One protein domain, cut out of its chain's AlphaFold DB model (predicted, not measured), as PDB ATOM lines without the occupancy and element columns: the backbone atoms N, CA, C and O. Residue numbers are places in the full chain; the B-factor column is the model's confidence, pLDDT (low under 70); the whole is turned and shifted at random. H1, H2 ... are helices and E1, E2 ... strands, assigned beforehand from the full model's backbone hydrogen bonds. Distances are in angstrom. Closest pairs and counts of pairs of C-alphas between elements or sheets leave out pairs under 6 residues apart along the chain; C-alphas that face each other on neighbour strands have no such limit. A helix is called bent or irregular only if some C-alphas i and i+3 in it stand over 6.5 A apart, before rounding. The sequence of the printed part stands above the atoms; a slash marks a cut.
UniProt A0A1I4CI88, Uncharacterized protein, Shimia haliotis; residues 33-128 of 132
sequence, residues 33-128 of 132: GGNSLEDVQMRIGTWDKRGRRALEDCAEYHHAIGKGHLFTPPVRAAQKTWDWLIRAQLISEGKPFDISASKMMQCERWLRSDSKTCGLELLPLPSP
ATOM      1  N   GLY A  33     -24.669  48.446 236.255       87.94
ATOM      2  CA  GLY A  33     -24.680  49.134 234.964       87.94
ATOM      3  C   GLY A  33     -24.090  50.526 235.083       87.94
ATOM      4  O   GLY A  33     -23.172  50.732 235.858       87.94
ATOM      5  N   GLY A  34     -24.578  51.473 234.286       89.31
ATOM      6  CA  GLY A  34     -24.223  52.883 234.462       89.31
ATOM      7  C   GLY A  34     -22.754  53.197 234.170       89.31
ATOM      8  O   GLY A  34     -22.255  54.238 234.578       89.31
ATOM      9  N   ASN A  35     -22.056  52.317 233.441       89.00
ATOM     10  CA  ASN A  35     -20.639  52.495 233.098       89.00
ATOM     11  C   ASN A  35     -20.403  53.671 232.133       89.00
ATOM     12  O   ASN A  35     -19.267  54.094 231.938       89.00
ATOM     13  N   SER A  36     -21.462  54.167 231.491       92.06
ATOM     14  CA  SER A  36     -21.433  55.369 230.666       92.06
ATOM     15  C   SER A  36     -22.808  56.035 230.635       92.06
ATOM     16  O   SER A  36     -23.830  55.408 230.935       92.06
ATOM     17  N   LEU A  37     -22.844  57.308 230.234       91.81
ATOM     18  CA  LEU A  37     -24.093  58.051 230.063       91.81
ATOM     19  C   LEU A  37     -24.994  57.405 228.998       91.81
ATOM     20  O   LEU A  37     -26.217  57.440 229.119       91.81
ATOM     21  N   GLU A  38     -24.396  56.794 227.977       93.12
ATOM     22  CA  GLU A  38     -25.096  56.074 226.916       93.12
ATOM     23  C   GLU A  38     -25.785  54.809 227.448       93.12
ATOM     24  O   GLU A  38     -26.923  54.559 227.060       93.12
ATOM     25  N   ASP A  39     -25.164  54.042 228.364       92.50
ATOM     26  CA  ASP A  39     -25.821  52.885 229.013       92.50
ATOM     27  C   ASP A  39     -27.035  53.348 229.830       92.50
ATOM     28  O   ASP A  39     -28.113  52.768 229.710       92.50
ATOM     29  N   VAL A  40     -26.898  54.443 230.590       93.69
ATOM     30  CA  VAL A  40     -28.008  55.025 231.366       93.69
ATOM     31  C   VAL A  40     -29.142  55.492 230.448       93.69
ATOM     32  O   VAL A  40     -30.299  55.137 230.664       93.69
ATOM     33  N   GLN A  41     -28.828  56.242 229.387       94.44
ATOM     34  CA  GLN A  41     -29.819  56.713 228.412       94.44
ATOM     35  C   GLN A  41     -30.529  55.560 227.702       94.44
ATOM     36  O   GLN A  41     -31.741  55.610 227.501       94.44
ATOM     37  N   MET A  42     -29.781  54.524 227.328       95.31
ATOM     38  CA  MET A  42     -30.309  53.354 226.642       95.31
ATOM     39  C   MET A  42     -31.255  52.551 227.543       95.31
ATOM     40  O   MET A  42     -32.338  52.181 227.091       95.31
ATOM     41  N   ARG A  43     -30.912  52.362 228.823       95.50
ATOM     42  CA  ARG A  43     -31.777  51.709 229.820       95.50
ATOM     43  C   ARG A  43     -33.076  52.488 230.039       95.50
ATOM     44  O   ARG A  43     -34.155  51.963 229.776       95.50
ATOM     45  N   ILE A  44     -32.976  53.770 230.397       96.06
ATOM     46  CA  ILE A  44     -34.144  54.629 230.656       96.06
ATOM     47  C   ILE A  44     -35.031  54.751 229.406       96.06
ATOM     48  O   ILE A  44     -36.251  54.630 229.487       96.06
ATOM     49  N   GLY A  45     -34.435  54.939 228.224       96.12
ATOM     50  CA  GLY A  45     -35.183  55.017 226.968       96.12
ATOM     51  C   GLY A  45     -35.833  53.692 226.557       96.12
ATOM     52  O   GLY A  45     -36.863  53.693 225.886       96.12
ATOM     53  N   THR A  46     -35.257  52.554 226.951       97.25
ATOM     54  CA  THR A  46     -35.868  51.233 226.742       97.25
ATOM     55  C   THR A  46     -37.055  51.031 227.675       97.25
ATOM     56  O   THR A  46     -38.111  50.600 227.218       97.25
ATOM     57  N   TRP A  47     -36.915  51.402 228.947       97.50
ATOM     58  CA  TRP A  47     -38.004  51.392 229.925       97.50
ATOM     59  C   TRP A  47     -39.191  52.273 229.495       97.50
ATOM     60  O   TRP A  47     -40.339  51.827 229.535       97.50
ATOM     61  N   ASP A  48     -38.924  53.478 228.981       97.69
ATOM     62  CA  ASP A  48     -39.952  54.380 228.440       97.69
ATOM     63  C   ASP A  48     -40.767  53.706 227.324       97.69
ATOM     64  O   ASP A  48     -41.992  53.608 227.394       97.69
ATOM     65  N   LYS A  49     -40.073  53.126 226.335       97.81
ATOM     66  CA  LYS A  49     -40.694  52.409 225.205       97.81
ATOM     67  C   LYS A  49     -41.479  51.168 225.624       97.81
ATOM     68  O   LYS A  49     -42.361  50.732 224.888       97.81
ATOM     69  N   ARG A  50     -41.145  50.577 226.771       97.38
ATOM     70  CA  ARG A  50     -41.796  49.377 227.317       97.38
ATOM     71  C   ARG A  50     -42.970  49.695 228.247       97.38
ATOM     72  O   ARG A  50     -43.613  48.772 228.756       97.38
ATOM     73  N   GLY A  51     -43.302  50.979 228.396       97.69
ATOM     74  CA  GLY A  51     -44.493  51.442 229.101       97.69
ATOM     75  C   GLY A  51     -44.250  51.821 230.555       97.69
ATOM     76  O   GLY A  51     -45.187  51.761 231.343       97.69
ATOM     77  N   ARG A  52     -43.015  52.196 230.915       97.06
ATOM     78  CA  ARG A  52     -42.668  52.729 232.243       97.06
ATOM     79  C   ARG A  52     -43.094  51.831 233.411       97.06
ATOM     80  O   ARG A  52     -43.627  52.294 234.417       97.06
ATOM     81  N   ARG A  53     -42.898  50.521 233.261       96.44
ATOM     82  CA  ARG A  53     -43.351  49.525 234.239       96.44
ATOM     83  C   ARG A  53     -42.584  49.667 235.550       96.44
ATOM     84  O   ARG A  53     -41.383  49.933 235.532       96.44
ATOM     85  N   ALA A  54     -43.266  49.438 236.670       97.00
ATOM     86  CA  ALA A  54     -42.605  49.426 237.971       97.00
ATOM     87  C   ALA A  54     -41.677  48.216 238.133       97.00
ATOM     88  O   ALA A  54     -40.566  48.354 238.635       97.00
ATOM     89  N   LEU A  55     -42.112  47.054 237.640       97.44
ATOM     90  CA  LEU A  55     -41.291  45.858 237.507       97.44
ATOM     91  C   LEU A  55     -41.236  45.426 236.046       97.44
ATOM     92  O   LEU A  55     -42.253  45.390 235.350       97.44
ATOM     93  N   GLU A  56     -40.040  45.093 235.587       97.88
ATOM     94  CA  GLU A  56     -39.805  44.517 234.267       97.88
ATOM     95  C   GLU A  56     -39.584  43.001 234.349       97.88
ATOM     96  O   GLU A  56     -39.112  42.473 235.357       97.88
ATOM     97  N   ASP A  57     -39.852  42.282 233.257       97.75
ATOM     98  CA  ASP A  57     -39.323  40.922 233.122       97.75
ATOM     99  C   ASP A  57     -37.808  41.016 232.919       97.75
ATOM    100  O   ASP A  57     -37.341  41.645 231.961       97.75
ATOM    101  N   CYS A  58     -37.036  40.406 233.822       95.75
ATOM    102  CA  CYS A  58     -35.592  40.595 233.846       95.75
ATOM    103  C   CYS A  58     -34.937  40.225 232.518       95.75
ATOM    104  O   CYS A  58     -34.141  41.005 231.990       95.75
ATOM    105  N   ALA A  59     -35.282  39.079 231.930       95.62
ATOM    106  CA  ALA A  59     -34.630  38.693 230.692       95.62
ATOM    107  C   ALA A  59     -35.145  39.492 229.504       95.62
ATOM    108  O   ALA A  59     -34.331  39.856 228.660       95.62
ATOM    109  N   GLU A  60     -36.450  39.742 229.384       97.56
ATOM    110  CA  GLU A  60     -36.967  40.524 228.257       97.56
ATOM    111  C   GLU A  60     -36.365  41.925 228.234       97.56
ATOM    112  O   GLU A  60     -35.929  42.397 227.181       97.56
ATOM    113  N   TYR A  61     -36.293  42.572 229.399       97.19
ATOM    114  CA  TYR A  61     -35.666  43.876 229.525       97.19
ATOM    115  C   TYR A  61     -34.188  43.804 229.153       97.19
ATOM    116  O   TYR A  61     -33.735  44.580 228.312       97.19
ATOM    117  N   HIS A  62     -33.455  42.808 229.668       95.25
ATOM    118  CA  HIS A  62     -32.052  42.597 229.309       95.25
ATOM    119  C   HIS A  62     -31.849  42.313 227.814       95.25
ATOM    120  O   HIS A  62     -30.864  42.779 227.245       95.25
ATOM    121  N   HIS A  63     -32.766  41.617 227.137       96.06
ATOM    122  CA  HIS A  63     -32.735  41.484 225.678       96.06
ATOM    123  C   HIS A  63     -32.927  42.839 224.990       96.06
ATOM    124  O   HIS A  63     -32.166  43.163 224.079       96.06
ATOM    125  N   ALA A  64     -33.887  43.645 225.449       97.62
ATOM    126  CA  ALA A  64     -34.187  44.952 224.872       97.62
ATOM    127  C   ALA A  64     -33.023  45.955 225.010       97.62
ATOM    128  O   ALA A  64     -32.793  46.745 224.097       97.62
ATOM    129  N   ILE A  65     -32.236  45.866 226.088       95.31
ATOM    130  CA  ILE A  65     -31.021  46.677 226.300       95.31
ATOM    131  C   ILE A  65     -29.742  46.058 225.696       95.31
ATOM    132  O   ILE A  65     -28.628  46.463 226.027       95.31
ATOM    133  N   GLY A  66     -29.862  45.031 224.844       93.75
ATOM    134  CA  GLY A  66     -28.720  44.397 224.166       93.75
ATOM    135  C   GLY A  66     -27.878  43.447 225.036       93.75
ATOM    136  O   GLY A  66     -26.817  42.985 224.616       93.75
ATOM    137  N   LYS A  67     -28.348  43.101 226.239       91.69
ATOM    138  CA  LYS A  67     -27.714  42.169 227.194       91.69
ATOM    139  C   LYS A  67     -28.396  40.789 227.228       91.69
ATOM    140  O   LYS A  67     -28.208  40.021 228.169       91.69
ATOM    141  N   GLY A  68     -29.133  40.433 226.172       92.12
ATOM    142  CA  GLY A  68     -29.867  39.163 226.060       92.12
ATOM    143  C   GLY A  68     -28.998  37.904 226.161       92.12
ATOM    144  O   GLY A  68     -29.456  36.877 226.649       92.12
ATOM    145  N   HIS A  69     -27.706  37.997 225.821       90.44
ATOM    146  CA  HIS A  69     -26.736  36.898 225.934       90.44
ATOM    147  C   HIS A  69     -26.597  36.312 227.353       90.44
ATOM    148  O   HIS A  69     -26.059  35.216 227.511       90.44
ATOM    149  N   LEU A  70     -27.051  37.032 228.384       89.25
ATOM    150  CA  LEU A  70     -27.114  36.538 229.761       89.25
ATOM    151  C   LEU A  70     -28.241  35.515 229.961       89.25
ATOM    152  O   LEU A  70     -28.170  34.692 230.866       89.25
ATOM    153  N   PHE A  71     -29.261  35.539 229.112       91.69
ATOM    154  CA  PHE A  71     -30.477  34.746 229.254       91.69
ATOM    155  C   PHE A  71     -30.713  33.799 228.075       91.69
ATOM    156  O   PHE A  71     -31.475  32.854 228.215       91.69
ATOM    157  N   THR A  72     -30.070  34.012 226.923       89.12
ATOM    158  CA  THR A  72     -30.185  33.114 225.766       89.12
ATOM    159  C   THR A  72     -29.331  31.849 225.953       89.12
ATOM    160  O   THR A  72     -28.116  31.961 226.153       89.12
ATOM    161  N   PRO A  73     -29.901  30.635 225.836       84.38
ATOM    162  CA  PRO A  73     -29.121  29.403 225.816       84.38
ATOM    163  C   PRO A  73     -28.149  29.328 224.621       84.38
ATOM    164  O   PRO A  73     -28.523  29.698 223.508       84.38
ATOM    165  N   PRO A  74     -26.930  28.790 224.801       81.81
ATOM    166  CA  PRO A  74     -26.340  28.391 226.075       81.81
ATOM    167  C   PRO A  74     -25.858  29.612 226.877       81.81
ATOM    168  O   PRO A  74     -25.023  30.388 226.406       81.81
ATOM    169  N   VAL A  75     -26.308  29.734 228.132       79.81
ATOM    170  CA  VAL A  75     -25.825  30.779 229.045       79.81
ATOM    171  C   VAL A  75     -24.344  30.527 229.343       79.81
ATOM    172  O   VAL A  75     -23.957  29.568 230.026       79.81
ATOM    173  N   ARG A  76     -23.481  31.389 228.795       71.06
ATOM    174  CA  ARG A  76     -22.021  31.208 228.853       71.06
ATOM    175  C   ARG A  76     -21.495  31.303 230.284       71.06
ATOM    176  O   ARG A  76     -20.679  30.474 230.688       71.06
ATOM    177  N   ALA A  77     -22.031  32.227 231.076       72.00
ATOM    178  CA  ALA A  77     -21.704  32.396 232.487       72.00
ATOM    179  C   ALA A  77     -22.931  32.866 233.278       72.00
ATOM    180  O   ALA A  77     -23.712  33.677 232.782       72.00
ATOM    181  N   ALA A  78     -23.077  32.365 234.507       72.69
ATOM    182  CA  ALA A  78     -23.992  32.970 235.467       72.69
ATOM    183  C   ALA A  78     -23.482  34.379 235.806       72.69
ATOM    184  O   ALA A  78     -22.270  34.583 235.948       72.69
ATOM    185  N   GLN A  79     -24.385  35.353 235.912       79.19
ATOM    186  CA  GLN A  79     -24.008  36.685 236.372       79.19
ATOM    187  C   GLN A  79     -23.572  36.600 237.826       79.19
ATOM    188  O   GLN A  79     -24.330  36.127 238.665       79.19
ATOM    189  N   LYS A  80     -22.357  37.060 238.141       80.31
ATOM    190  CA  LYS A  80     -21.765  36.883 239.479       80.31
ATOM    191  C   LYS A  80     -22.650  37.457 240.585       80.31
ATOM    192  O   LYS A  80     -22.823  36.817 241.616       80.31
ATOM    193  N   THR A  81     -23.230  38.632 240.342       78.88
ATOM    194  CA  THR A  81     -24.126  39.308 241.288       78.88
ATOM    195  C   THR A  81     -25.399  38.510 241.546       78.88
ATOM    196  O   THR A  81     -25.920  38.555 242.651       78.88
ATOM    197  N   TRP A  82     -25.890  37.753 240.566       89.56
ATOM    198  CA  TRP A  82     -27.111  36.964 240.716       89.56
ATOM    199  C   TRP A  82     -26.850  35.518 241.112       89.56
ATOM    200  O   TRP A  82     -27.719  34.909 241.715       89.56
ATOM    201  N   ASP A  83     -25.675  34.960 240.813       91.00
ATOM    202  CA  ASP A  83     -25.391  33.538 241.022       91.00
ATOM    203  C   ASP A  83     -25.614  33.121 242.478       91.00
ATOM    204  O   ASP A  83     -26.226  32.092 242.741       91.00
ATOM    205  N   TRP A  84     -25.190  33.940 243.441       90.62
ATOM    206  CA  TRP A  84     -25.395  33.622 244.854       90.62
ATOM    207  C   TRP A  84     -26.874  33.712 245.274       90.62
ATOM    208  O   TRP A  84     -27.330  32.869 246.045       90.62
ATOM    209  N   LEU A  85     -27.637  34.665 244.727       94.75
ATOM    210  CA  LEU A  85     -29.078  34.809 244.975       94.75
ATOM    211  C   LEU A  85     -29.871  33.649 244.360       94.75
ATOM    212  O   LEU A  85     -30.716  33.038 245.009       94.75
ATOM    213  N   ILE A  86     -29.541  33.301 243.117       95.81
ATOM    214  CA  ILE A  86     -30.087  32.157 242.390       95.81
ATOM    215  C   ILE A  86     -29.841  30.875 243.180       95.81
ATOM    216  O   ILE A  86     -30.761  30.086 243.385       95.81
ATOM    217  N   ARG A  87     -28.618  30.669 243.678       95.31
ATOM    218  CA  ARG A  87     -28.296  29.502 244.507       95.31
ATOM    219  C   ARG A  87     -29.068  29.497 245.818       95.31
ATOM    220  O   ARG A  87     -29.543  28.436 246.205       95.31
ATOM    221  N   ALA A  88     -29.236  30.646 246.473       95.50
ATOM    222  CA  ALA A  88     -30.061  30.746 247.675       95.50
ATOM    223  C   ALA A  88     -31.514  30.322 247.395       95.50
ATOM    224  O   ALA A  88     -32.072  29.534 248.157       95.50
ATOM    225  N   GLN A  89     -32.086  30.750 246.263       97.00
ATOM    226  CA  GLN A  89     -33.414  30.312 245.828       97.00
ATOM    227  C   GLN A  89     -33.472  28.814 245.501       97.00
ATOM    228  O   GLN A  89     -34.434  28.129 245.834       97.00
ATOM    229  N   LEU A  90     -32.454  28.269 244.834       97.19
ATOM    230  CA  LEU A  90     -32.407  26.837 244.534       97.19
ATOM    231  C   LEU A  90     -32.335  26.002 245.818       97.19
ATOM    232  O   LEU A  90     -33.038  25.000 245.931       97.19
ATOM    233  N   ILE A  91     -31.545  26.441 246.801       97.06
ATOM    234  CA  ILE A  91     -31.430  25.790 248.111       97.06
ATOM    235  C   ILE A  91     -32.759  25.851 248.872       97.06
ATOM    236  O   ILE A  91     -33.174  24.831 249.419       97.06
ATOM    237  N   SER A  92     -33.446  27.000 248.886       96.25
ATOM    238  CA  SER A  92     -34.745  27.132 249.569       96.25
ATOM    239  C   SER A  92     -35.823  26.226 248.961       96.25
ATOM    240  O   SER A  92     -36.713  25.760 249.667       96.25
ATOM    241  N   GLU A  93     -35.705  25.902 247.670       96.25
ATOM    242  CA  GLU A  93     -36.569  24.955 246.959       96.25
ATOM    243  C   GLU A  93     -36.122  23.485 247.074       96.25
ATOM    244  O   GLU A  93     -36.754  22.608 246.482       96.25
ATOM    245  N   GLY A  94     -35.023  23.195 247.779       97.19
ATOM    246  CA  GLY A  94     -34.453  21.847 247.869       97.19
ATOM    247  C   GLY A  94     -33.902  21.314 246.538       97.19
ATOM    248  O   GLY A  94     -33.855  20.101 246.331       97.19
ATOM    249  N   LYS A  95     -33.508  22.202 245.617       96.88
ATOM    250  CA  LYS A  95     -32.976  21.868 244.286       96.88
ATOM    251  C   LYS A  95     -31.440  21.889 244.251       96.88
ATOM    252  O   LYS A  95     -30.809  22.527 245.095       96.88
ATOM    253  N   PRO A  96     -30.811  21.237 243.250       96.31
ATOM    254  CA  PRO A  96     -29.381  21.397 242.992       96.31
ATOM    255  C   PRO A  96     -29.005  22.873 242.791       96.31
ATOM    256  O   PRO A  96     -29.743  23.617 242.151       96.31
ATOM    257  N   PHE A  97     -27.850  23.283 243.315       94.62
ATOM    258  CA  PHE A  97     -27.360  24.673 243.307       94.62
ATOM    259  C   PHE A  97     -25.949  24.794 242.698       94.62
ATOM    260  O   PHE A  97     -25.157  25.681 243.039       94.62
ATOM    261  N   ASP A  98     -25.601  23.862 241.809       93.75
ATOM    262  CA  ASP A  98     -24.380  23.939 241.011       93.75
ATOM    263  C   ASP A  98     -24.494  24.985 239.881       93.75
ATOM    264  O   ASP A  98     -25.548  25.568 239.631       93.75
ATOM    265  N   ILE A  99     -23.383  25.234 239.180       90.88
ATOM    266  CA  ILE A  99     -23.312  26.243 238.109       90.88
ATOM    267  C   ILE A  99     -24.298  25.942 236.968       90.88
ATOM    268  O   ILE A  99     -24.807  26.872 236.340       90.88
ATOM    269  N   SER A 100     -24.555  24.665 236.672       92.38
ATOM    270  CA  SER A 100     -25.499  24.274 235.624       92.38
ATOM    271  C   SER A 100     -26.921  24.649 236.034       92.38
ATOM    272  O   SER A 100     -27.632  25.307 235.273       92.38
ATOM    273  N   ALA A 101     -27.299  24.328 237.273       94.06
ATOM    274  CA  ALA A 101     -28.589  24.701 237.841       94.06
ATOM    275  C   ALA A 101     -28.784  26.224 237.892       94.06
ATOM    276  O   ALA A 101     -29.839  26.713 237.481       94.06
ATOM    277  N   SER A 102     -27.756  26.986 238.291       94.31
ATOM    278  CA  SER A 102     -27.812  28.452 238.262       94.31
ATOM    279  C   SER A 102     -28.069  28.998 236.859       94.31
ATOM    280  O   SER A 102     -28.911  29.874 236.676       94.31
ATOM    281  N   LYS A 103     -27.365  28.476 235.846       93.44
ATOM    282  CA  LYS A 103     -27.525  28.903 234.447       93.44
ATOM    283  C   LYS A 103     -28.918  28.599 233.902       93.44
ATOM    284  O   LYS A 103     -29.488  29.445 233.216       93.44
ATOM    285  N   MET A 104     -29.460  27.418 234.212       93.56
ATOM    286  CA  MET A 104     -30.826  27.051 233.828       93.56
ATOM    287  C   MET A 104     -31.838  27.986 234.487       93.56
ATOM    288  O   MET A 104     -32.650  28.592 233.793       93.56
ATOM    289  N   MET A 105     -31.728  28.207 235.800       94.62
ATOM    290  CA  MET A 105     -32.625  29.121 236.505       94.62
ATOM    291  C   MET A 105     -32.536  30.557 235.972       94.62
ATOM    292  O   MET A 105     -33.581  31.175 235.768       94.62
ATOM    293  N   GLN A 106     -31.325  31.064 235.704       94.50
ATOM    294  CA  GLN A 106     -31.105  32.388 235.109       94.50
ATOM    295  C   GLN A 106     -31.879  32.537 233.798       94.50
ATOM    296  O   GLN A 106     -32.583  33.521 233.608       94.50
ATOM    297  N   CYS A 107     -31.788  31.541 232.916       92.38
ATOM    298  CA  CYS A 107     -32.492  31.533 231.640       92.38
ATOM    299  C   CYS A 107     -34.016  31.448 231.807       92.38
ATOM    300  O   CYS A 107     -34.752  32.204 231.176       92.38
ATOM    301  N   GLU A 108     -34.494  30.513 232.622       92.94
ATOM    302  CA  GLU A 108     -35.893  30.080 232.589       92.94
ATOM    303  C   GLU A 108     -36.816  30.948 233.438       92.94
ATOM    304  O   GLU A 108     -37.934  31.233 233.021       92.94
ATOM    305  N   ARG A 109     -36.378  31.346 234.638       95.25
ATOM    306  CA  ARG A 109     -37.305  31.865 235.661       95.25
ATOM    307  C   ARG A 109     -36.716  32.876 236.642       95.25
ATOM    308  O   ARG A 109     -37.414  33.276 237.564       95.25
ATOM    309  N   TRP A 110     -35.453  33.267 236.491       96.12
ATOM    310  CA  TRP A 110     -34.854  34.287 237.349       96.12
ATOM    311  C   TRP A 110     -35.509  35.643 237.101       96.12
ATOM    312  O   TRP A 110     -35.402  36.176 235.996       96.12
ATOM    313  N   LEU A 111     -36.183  36.174 238.127       96.69
ATOM    314  CA  LEU A 111     -36.818  37.496 238.106       96.69
ATOM    315  C   LEU A 111     -37.717  37.724 236.872       96.69
ATOM    316  O   LEU A 111     -37.756  38.816 236.300       96.69
ATOM    317  N   ARG A 112     -38.402  36.666 236.421       96.62
ATOM    318  CA  ARG A 112     -39.384  36.744 235.330       96.62
ATOM    319  C   ARG A 112     -40.741  37.181 235.867       96.62
ATOM    320  O   ARG A 112     -41.023  36.972 237.052       96.62
ATOM    321  N   SER A 113     -41.585  37.714 234.992       95.12
ATOM    322  CA  SER A 113     -43.013  37.856 235.299       95.12
ATOM    323  C   SER A 113     -43.615  36.487 235.639       95.12
ATOM    324  O   SER A 113     -43.167  35.469 235.104       95.12
ATOM    325  N   ASP A 114     -44.563  36.445 236.577       92.44
ATOM    326  CA  ASP A 114     -45.191  35.213 237.087       92.44
ATOM    327  C   ASP A 114     -44.217  34.170 237.690       92.44
ATOM    328  O   ASP A 114     -44.566  33.001 237.890       92.44
ATOM    329  N   SER A 115     -42.972  34.561 237.995       93.38
ATOM    330  CA  SER A 115     -42.008  33.688 238.669       93.38
ATOM    331  C   SER A 115     -42.100  33.783 240.193       93.38
ATOM    332  O   SER A 115     -42.740  34.656 240.768       93.38
ATOM    333  N   LYS A 116     -41.400  32.876 240.880       94.62
ATOM    334  CA  LYS A 116     -41.342  32.840 242.350       94.62
ATOM    335  C   LYS A 116     -40.416  33.888 242.972       94.62
ATOM    336  O   LYS A 116     -40.289  33.917 244.194       94.62
ATOM    337  N   THR A 117     -39.741  34.708 242.166       97.75
ATOM    338  CA  THR A 117     -38.715  35.639 242.650       97.75
ATOM    339  C   THR A 117     -38.959  37.066 242.175       97.75
ATOM    340  O   THR A 117     -39.126  37.286 240.978       97.75
ATOM    341  N   CYS A 118     -38.882  38.023 243.097       97.81
ATOM    342  CA  CYS A 118     -38.862  39.460 242.828       97.81
ATOM    343  C   CYS A 118     -37.497  40.047 243.193       97.81
ATOM    344  O   CYS A 118     -36.877  39.617 244.167       97.81
ATOM    345  N   GLY A 119     -37.032  41.022 242.421       96.25
ATOM    346  CA  GLY A 119     -35.750  41.692 242.597       96.25
ATOM    347  C   GLY A 119     -35.986  43.187 242.624       96.25
ATOM    348  O   GLY A 119     -36.387  43.736 241.603       96.25
ATOM    349  N   LEU A 120     -35.782  43.826 243.772       96.12
ATOM    350  CA  LEU A 120     -35.982  45.263 243.941       96.12
ATOM    351  C   LEU A 120     -34.655  45.951 244.231       96.12
ATOM    352  O   LEU A 120     -33.822  45.388 244.938       96.12
ATOM    353  N   GLU A 121     -34.500  47.178 243.755       94.19
ATOM    354  CA  GLU A 121     -33.340  48.017 244.055       94.19
ATOM    355  C   GLU A 121     -33.786  49.239 244.867       94.19
ATOM    356  O   GLU A 121     -34.766  49.903 244.529       94.19
ATOM    357  N   LEU A 122     -33.089  49.530 245.968       92.75
ATOM    358  CA  LEU A 122     -33.404  50.673 246.836       92.75
ATOM    359  C   LEU A 122     -33.051  52.015 246.189       92.75
ATOM    360  O   LEU A 122     -33.682  53.035 246.472       92.75
ATOM    361  N   LEU A 123     -32.016  52.016 245.357       91.75
ATOM    362  CA  LEU A 123     -31.516  53.163 244.631       91.75
ATOM    363  C   LEU A 123     -31.742  52.908 243.133       91.75
ATOM    364  O   LEU A 123     -31.225  51.942 242.569       91.75
ATOM    365  N   PRO A 124     -32.539  53.759 242.470       85.31
ATOM    366  CA  PRO A 124     -33.143  53.418 241.185       85.31
ATOM    367  C   PRO A 124     -32.166  53.515 240.013       85.31
ATOM    368  O   PRO A 124     -32.413  52.947 238.953       85.31
ATOM    369  N   LEU A 125     -31.076  54.271 240.159       91.38
ATOM    370  CA  LEU A 125     -30.118  54.465 239.079       91.38
ATOM    371  C   LEU A 125     -29.086  53.338 239.065       91.38
ATOM    372  O   LEU A 125     -28.540  53.007 240.116       91.38
ATOM    373  N   PRO A 126     -28.765  52.789 237.880       89.81
ATOM    374  CA  PRO A 126     -27.740  51.770 237.785       89.81
ATOM    375  C   PRO A 126     -26.384  52.368 238.162       89.81
ATOM    376  O   PRO A 126     -26.027  53.454 237.694       89.81
ATOM    377  N   SER A 127     -25.614  51.634 238.959       88.50
ATOM    378  CA  SER A 127     -24.291  52.060 239.408       88.50
ATOM    379  C   SER A 127     -23.198  51.161 238.836       88.50
ATOM    380  O   SER A 127     -23.362  49.930 238.785       88.50
ATOM    381  N   PRO A 128     -22.049  51.738 238.429       84.69
ATOM    382  CA  PRO A 128     -20.863  50.943 238.173       84.69
ATOM    383  C   PRO A 128     -20.387  50.295 239.478       84.69
ATOM    384  O   PRO A 128     -20.777  50.676 240.586       84.69
TER     385      PRO A 128
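AT A GLANCE: This is residues 33 to 128 of the 132 residues of an uncharacterized protein of Shimia haliotis (UniProt A0A1I4CI88). The model is an elongated body with helix H1 at one end, two helices crossing each other, H3 and H4, at the other, and the short helix H2 between them. One long strand, E1, runs back along the length from the H3 and H4 end toward H1 and bends sharply on its way, by 85 degrees at residue 123; the C-alphas of the first and last printed residues, Gly 33 and Pro 128, are 5.3 A apart. The printed part has 96 residues, with four named helices and one named strand in the order H1, H2, H3, H4, E1, and its class is mixed, helices and strands. It is compact, with a radius of gyration of the C-alphas of 13.8 A, and its C-alphas span 39 by 25 by 21 A.

HOW THE PARTS SIT: H1, residues 37 to 49, and H2, residues 58 to 64, only just touch, with 3 pairs of C-alphas within 8 A. H1 touches H2 with residues 46 to 47 alone; the closest C-alphas, of Thr 46 and Ala 64, are 6.8 A apart, and the two lines are about perpendicular at 77 degrees. H3, residues 80 to 92, is apart from H1 and H2. H3 is irregular, but only just: C-alphas 81 and 84 are 6.8 A apart. H4, residues 99 to 108, touches H3; the closest C-alphas, of Ile 86 and Ser 102, are 6.0 A apart, and the lines are about perpendicular at 88 degrees. H2 and H4 are close but not clearly touching, the closest C-alphas, of Ala 59 and Cys 107, being 7.5 A apart; they run the same way at a steep tilt of 67 degrees, only just short of about perpendicular. H1 and H4 are apart. E1, residues 117 to 127, pairs with no named strand and bends by 85 degrees at residue 123. The closest C-alphas of E1 and H1, of Pro 126 and Val 40, are 7.2 A apart. E1 is apart from H2 and H4, and only just from H3, at 8.2 A. Every O i to N i+4 pair is within hydrogen-bond range in H1, H2 and H4, and 7 of 9 are in H3.

IN THESE COORDINATES: H1 begins at C-alpha 37 (-24.093, 58.051, 230.063) and is 18.2 A long from first to last C-alpha. H2 is 10.1 A long, H3 19.1 A and H4 14.3 A. C-alpha 80 of H3 is at (-21.765, 36.883, 239.479). E1 is 22.1 A long and ends at C-alpha 127 (-24.291, 52.060, 239.408).

THE WHOLE: The two C-alphas farthest apart, of Leu 37 and Gly 94, are 41.7 A apart, while those of Gly 33 and Pro 128, the first and last printed, are 5.3 A apart. The printed part has no cut. The link from H2 to H3, residues 65 to 79, is long; the links H1 to H2, H3 to H4 and H4 to E1 are short. The mean pLDDT of the printed part is 92.7, and no printed residue is under 70.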